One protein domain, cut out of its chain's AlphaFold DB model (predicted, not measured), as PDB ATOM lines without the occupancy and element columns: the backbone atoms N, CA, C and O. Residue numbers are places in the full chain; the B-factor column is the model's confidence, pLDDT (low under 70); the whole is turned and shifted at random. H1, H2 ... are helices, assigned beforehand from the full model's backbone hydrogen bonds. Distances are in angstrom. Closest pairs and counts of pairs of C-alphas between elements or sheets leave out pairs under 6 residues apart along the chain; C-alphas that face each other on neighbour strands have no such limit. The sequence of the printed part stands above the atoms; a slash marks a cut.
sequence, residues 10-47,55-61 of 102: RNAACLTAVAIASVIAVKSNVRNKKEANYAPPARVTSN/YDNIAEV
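AT A GLANCE: This is residues 10 to 47 and 55 to 61 of the 102 residues of the protein "ZYRO0B02332p" of Zygosaccharomyces rouxii (strain ATCC 2623 / CBS 732 / NBRC 1130 / NCYC 568 / NRRL Y-229) (UniProt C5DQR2). One long, unbent helix, H1, sticks out as a free rod over residues 10 to 34, and beyond its last residues the rest of the printed part makes a small, loose end. There the four-residue helix H2 and the tail to residue 47 lie off one side of the line of H1, and the separate piece of residues 55 to 61, with no named element, lies off the other. The printed part has 45 residues with two named helices, H1 then H2, and no named strand; the class is all helix. It is extended, with a radius of gyration of the C-alphas of 16.5 A and spans of 50 by 19 by 10 A, H1 making most of the length.

IN THESE COORDINATES: H1 is residues 10 to 37, 40.8 A from C-alpha 10 at (-9.074, 49.802, 50.138) to C-alpha 37 at (19.002, 20.226, 49.795). H2 is residues 41 to 44, 5.0 A long, and ends with C-alpha 44 at (28.582, 24.302, 44.415).

HOW THE PARTS SIT: Residues 10 to 34 of H1 stand free, with no C-alpha 8 or more residues away along the chain within 10 A. A tight link of 3 residues joins H1 to H2, yet the two helices are apart, with no C-alpha of the one within 8 A of the other. In H1 every O i to N i+4 pair is within hydrogen-bond range; H2 is too short for such a pair, and its one O i to N i+3 pair is within range.

THE WHOLE: The C-alphas of Arg 10 and Val 61 are the two farthest apart, at 51.3 A. Residues 48 to 54 are not printed, and C-alphas 47 and 55 are 16.3 A apart across this cut. The mean pLDDT of the printed part of this predicted model is 79.0; residues 38 to 47 and 55 to 61 are under 70.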
ATOM      1  N   ARG A  10     -10.277  49.818  49.288       84.94
ATOM      2  CA  ARG A  10      -9.074  49.802  50.138       84.94
ATOM      3  C   ARG A  10      -8.873  48.443  50.808       84.94
ATOM      4  O   ARG A  10      -7.749  47.949  50.857       84.94
ATOM      5  N   ASN A  11      -9.955  47.827  51.279       88.06
ATOM      6  CA  ASN A  11      -9.906  46.502  51.892       88.06
ATOM      7  C   ASN A  11      -9.562  45.422  50.858       88.06
ATOM      8  O   ASN A  11      -8.705  44.584  51.124       88.06
ATOM      9  N   ALA A  12     -10.157  45.479  49.662       90.44
ATOM     10  CA  ALA A  12      -9.843  44.558  48.573       90.44
ATOM     11  C   ALA A  12      -8.373  44.674  48.140       90.44
ATOM     12  O   ALA A  12      -7.695  43.657  48.036       90.44
ATOM     13  N   ALA A  13      -7.858  45.896  47.969       90.88
ATOM     14  CA  ALA A  13      -6.454  46.127  47.628       90.88
ATOM     15  C   ALA A  13      -5.488  45.634  48.722       90.88
ATOM     16  O   ALA A  13      -4.434  45.077  48.424       90.88
ATOM     17  N   CYS A  14      -5.850  45.805  49.996       92.50
ATOM     18  CA  CYS A  14      -5.059  45.290  51.110       92.50
ATOM     19  C   CYS A  14      -5.020  43.753  51.104       92.50
ATOM     20  O   CYS A  14      -3.950  43.153  51.198       92.50
ATOM     21  N   LEU A  15      -6.175  43.105  50.919       94.44
ATOM     22  CA  LEU A  15      -6.271  41.645  50.884       94.44
ATOM     23  C   LEU A  15      -5.509  41.040  49.699       94.44
ATOM     24  O   LEU A  15      -4.818  40.035  49.871       94.44
ATOM     25  N   THR A  16      -5.575  41.654  48.516       95.31
ATOM     26  CA  THR A  16      -4.812  41.179  47.351       95.31
ATOM     27  C   THR A  16      -3.311  41.360  47.548       95.31
ATOM     28  O   THR A  16      -2.550  40.446  47.234       95.31
ATOM     29  N   ALA A  17      -2.873  42.477  48.135       95.50
ATOM     30  CA  ALA A  17      -1.465  42.694  48.461       95.50
ATOM     31  C   ALA A  17      -0.936  41.637  49.445       95.50
ATOM     32  O   ALA A  17       0.128  41.058  49.215       95.50
ATOM     33  N   VAL A  18      -1.700  41.323  50.497       96.50
ATOM     34  CA  VAL A  18      -1.345  40.275  51.468       96.50
ATOM     35  C   VAL A  18      -1.287  38.895  50.806       96.50
ATOM     36  O   VAL A  18      -0.353  38.133  51.059       96.50
ATOM     37  N   ALA A  19      -2.236  38.576  49.923       96.12
ATOM     38  CA  ALA A  19      -2.246  37.306  49.201       96.12
ATOM     39  C   ALA A  19      -1.036  37.157  48.259       96.12
ATOM     40  O   ALA A  19      -0.418  36.097  48.201       96.12
ATOM     41  N   ILE A  20      -0.649  38.220  47.549       96.81
ATOM     42  CA  ILE A  20       0.544  38.196  46.690       96.81
ATOM     43  C   ILE A  20       1.807  38.030  47.544       96.81
ATOM     44  O   ILE A  20       2.670  37.208  47.222       96.81
ATOM     45  N   ALA A  21       1.902  38.763  48.656       96.19
ATOM     46  CA  ALA A  21       3.032  38.667  49.571       96.19
ATOM     47  C   ALA A  21       3.189  37.250  50.150       96.19
ATOM     48  O   ALA A  21       4.309  36.733  50.197       96.19
ATOM     49  N   SER A  22       2.089  36.584  50.523       96.69
ATOM     50  CA  SER A  22       2.147  35.218  51.053       96.69
ATOM     51  C   SER A  22       2.664  34.221  50.011       96.69
ATOM     52  O   SER A  22       3.545  33.414  50.318       96.69
ATOM     53  N   VAL A  23       2.208  34.321  48.759       96.69
ATOM     54  CA  VAL A  23       2.680  33.462  47.661       96.69
ATOM     55  C   VAL A  23       4.177  33.651  47.418       96.69
ATOM     56  O   VAL A  23       4.904  32.666  47.274       96.69
ATOM     57  N   ILE A  24       4.659  34.897  47.404       96.75
ATOM     58  CA  ILE A  24       6.085  35.195  47.209       96.75
ATOM     59  C   ILE A  24       6.919  34.625  48.362       96.75
ATOM     60  O   ILE A  24       7.928  33.963  48.109       96.75
ATOM     61  N   ALA A  25       6.482  34.821  49.608       96.44
ATOM     62  CA  ALA A  25       7.181  34.321  50.790       96.44
ATOM     63  C   ALA A  25       7.284  32.788  50.786       96.44
ATOM     64  O   ALA A  25       8.373  32.231  50.959       96.44
ATOM     65  N   VAL A  26       6.176  32.093  50.511       97.19
ATOM     66  CA  VAL A  26       6.155  30.625  50.418       97.19
ATOM     67  C   VAL A  26       7.042  30.145  49.273       97.19
ATOM     68  O   VAL A  26       7.861  29.246  49.466       97.19
ATOM     69  N   LYS A  27       6.939  30.761  48.088       95.81
ATOM     70  CA  LYS A  27       7.750  30.385  46.921       95.81
ATOM     71  C   LYS A  27       9.243  30.579  47.180       95.81
ATOM     72  O   LYS A  27      10.030  29.717  46.795       95.81
ATOM     73  N   SER A  28       9.627  31.666  47.848       93.56
ATOM     74  CA  SER A  28      11.013  31.917  48.248       93.56
ATOM     75  C   SER A  28      11.503  30.870  49.247       93.56
ATOM     76  O   SER A  28      12.549  30.270  49.022       93.56
ATOM     77  N   ASN A  29      10.723  30.555  50.283       93.62
ATOM     78  CA  ASN A  29      11.116  29.558  51.280       93.62
ATOM     79  C   ASN A  29      11.265  28.153  50.666       93.62
ATOM     80  O   ASN A  29      12.271  27.477  50.876       93.62
ATOM     81  N   VAL A  30      10.307  27.726  49.836       91.94
ATOM     82  CA  VAL A  30      10.389  26.438  49.122       91.94
ATOM     83  C   VAL A  30      11.598  26.406  48.191       91.94
ATOM     84  O   VAL A  30      12.286  25.388  48.119       91.94
ATOM     85  N   ARG A  31      11.879  27.509  47.491       88.38
ATOM     86  CA  ARG A  31      13.059  27.619  46.634       88.38
ATOM     87  C   ARG A  31      14.349  27.504  47.444       88.38
ATOM     88  O   ARG A  31      15.183  26.689  47.076       88.38
ATOM     89  N   ASN A  32      14.474  28.226  48.555       85.62
ATOM     90  CA  ASN A  32      15.659  28.187  49.414       85.62
ATOM     91  C   ASN A  32      15.883  26.786  49.992       85.62
ATOM     92  O   ASN A  32      16.999  26.282  49.963       85.62
ATOM     93  N   LYS A  33      14.818  26.108  50.441       83.62
ATOM     94  CA  LYS A  33      14.904  24.713  50.899       83.62
ATOM     95  C   LYS A  33      15.360  23.777  49.786       83.62
ATOM     96  O   LYS A  33      16.198  22.915  50.025       83.62
ATOM     97  N   LYS A  34      14.832  23.933  48.570       81.31
ATOM     98  CA  LYS A  34      15.270  23.125  47.425       81.31
ATOM     99  C   LYS A  34      16.725  23.399  47.064       81.31
ATOM    100  O   LYS A  34      17.452  22.457  46.793       81.31
ATOM    101  N   GLU A  35      17.141  24.659  47.064       78.75
ATOM    102  CA  GLU A  35      18.522  25.037  46.768       78.75
ATOM    103  C   GLU A  35      19.491  24.528  47.844       78.75
ATOM    104  O   GLU A  35      20.560  24.061  47.481       78.75
ATOM    105  N   ALA A  36      19.103  24.516  49.125       75.19
ATOM    106  CA  ALA A  36      19.918  23.952  50.203       75.19
ATOM    107  C   ALA A  36      20.076  22.422  50.099       75.19
ATOM    108  O   ALA A  36      21.172  21.910  50.267       75.19
ATOM    109  N   ASN A  37      18.995  21.697  49.790       73.00
ATOM    110  CA  ASN A  37      19.002  20.226  49.795       73.00
ATOM    111  C   ASN A  37      19.385  19.585  48.447       73.00
ATOM    112  O   ASN A  37      19.661  18.391  48.398       73.00
ATOM    113  N   TYR A  38      19.312  20.341  47.347       69.19
ATOM    114  CA  TYR A  38      19.489  19.833  45.981       69.19
ATOM    115  C   TYR A  38      20.320  20.787  45.117       69.19
ATOM    116  O   TYR A  38      20.045  20.956  43.922       69.19
ATOM    117  N   ALA A  39      21.320  21.452  45.704       66.56
ATOM    118  CA  ALA A  39      22.245  22.275  44.935       66.56
ATOM    119  C   ALA A  39      22.929  21.401  43.865       66.56
ATOM    120  O   ALA A  39      23.565  20.400  44.203       66.56
ATOM    121  N   PRO A  40      22.809  21.732  42.564       61.91
ATOM    122  CA  PRO A  40      23.515  20.991  41.535       61.91
ATOM    123  C   PRO A  40      25.021  21.253  41.679       61.91
ATOM    124  O   PRO A  40      25.409  22.398  41.931       61.91
ATOM    125  N   PRO A  41      25.881  20.253  41.430       58.09
ATOM    126  CA  PRO A  41      27.326  20.368  41.643       58.09
ATOM    127  C   PRO A  41      27.949  21.539  40.866       58.09
ATOM    128  O   PRO A  41      28.855  22.197  41.361       58.09
ATOM    129  N   ALA A  42      27.392  21.894  39.701       59.31
ATOM    130  CA  ALA A  42      27.820  23.050  38.907       59.31
ATOM    131  C   ALA A  42      27.665  24.414  39.620       59.31
ATOM    132  O   ALA A  42      28.363  25.361  39.269       59.31
ATOM    133  N   ARG A  43      26.760  24.534  40.605       58.75
ATOM    134  CA  ARG A  43      26.589  25.738  41.444       58.75
ATOM    135  C   ARG A  43      27.388  25.684  42.749       58.75
ATOM    136  O   ARG A  43      27.642  26.728  43.339       58.75
ATOM    137  N   VAL A  44      27.776  24.491  43.198       58.00
ATOM    138  CA  VAL A  44      28.582  24.302  44.415       58.00
ATOM    139  C   VAL A  44      30.035  24.725  44.165       58.00
ATOM    140  O   VAL A  44      30.640  25.364  45.023       58.00
ATOM    141  N   THR A  45      30.563  24.506  42.954       55.50
ATOM    142  CA  THR A  45      31.942  24.882  42.583       55.50
ATOM    143  C   THR A  45      32.233  26.384  42.721       55.50
ATOM    144  O   THR A  45      33.368  26.757  42.996       55.50
ATOM    145  N   SER A  46      31.232  27.263  42.577       54.44
ATOM    146  CA  SER A  46      31.415  28.719  42.708       54.44
ATOM    147  C   SER A  46      31.359  29.240  44.150       54.44
ATOM    148  O   SER A  46      31.739  30.381  44.390       54.44
ATOM    149  N   ASN A  47      30.899  28.429  45.110       53.97
ATOM    150  CA  ASN A  47      30.770  28.788  46.528       53.97
ATOM    151  C   ASN A  47      31.704  27.923  47.391       53.97
ATOM    152  O   ASN A  47      31.294  27.332  48.390       53.97
ATOM    153  N   TYR A  55      27.545  15.544  53.408       53.53
ATOM    154  CA  TYR A  55      26.348  15.002  54.047       53.53
ATOM    155  C   TYR A  55      25.118  15.929  54.028       53.53
ATOM    156  O   TYR A  55      24.005  15.426  54.181       53.53
ATOM    157  N   ASP A  56      25.276  17.238  53.801       58.69
ATOM    158  CA  ASP A  56      24.149  18.188  53.763       58.69
ATOM    159  C   ASP A  56      23.336  18.068  52.466       58.69
ATOM    160  O   ASP A  56      22.125  18.311  52.422       58.69
ATOM    161  N   ASN A  57      23.997  17.660  51.382       61.72
ATOM    162  CA  ASN A  57      23.368  17.506  50.082       61.72
ATOM    163  C   ASN A  57      22.914  16.055  49.879       61.72
ATOM    164  O   ASN A  57      23.639  15.220  49.337       61.72
ATOM    165  N   ILE A  58      21.663  15.757  50.242       60.84
ATOM    166  CA  ILE A  58      21.045  14.437  50.009       60.84
ATOM    167  C   ILE A  58      21.102  14.051  48.515       60.84
ATOM    168  O   ILE A  58      21.109  12.867  48.184       60.84
ATOM    169  N   ALA A  59      21.187  15.020  47.594       59.50
ATOM    170  CA  ALA A  59      21.331  14.743  46.163       59.50
ATOM    171  C   ALA A  59      22.688  14.120  45.779       59.50
ATOM    172  O   ALA A  59      22.781  13.466  44.735       59.50
ATOM    173  N   GLU A  60      23.732  14.318  46.588       61.38
ATOM    174  CA  GLU A  60      25.044  13.682  46.401       61.38
ATOM    175  C   GLU A  60      25.046  12.240  46.926       61.38
ATOM    176  O   GLU A  60      25.738  11.371  46.382       61.38
ATOM    177  N   VAL A  61      24.193  11.952  47.910       62.62
ATOM    178  CA  VAL A  61      24.032  10.630  48.514       62.62
ATOM    179  C   VAL A  61      23.176   9.726  47.626       62.62
ATOM    180  O   VAL A  61      21.979   9.930  47.430       62.62
TER     181      VAL A  61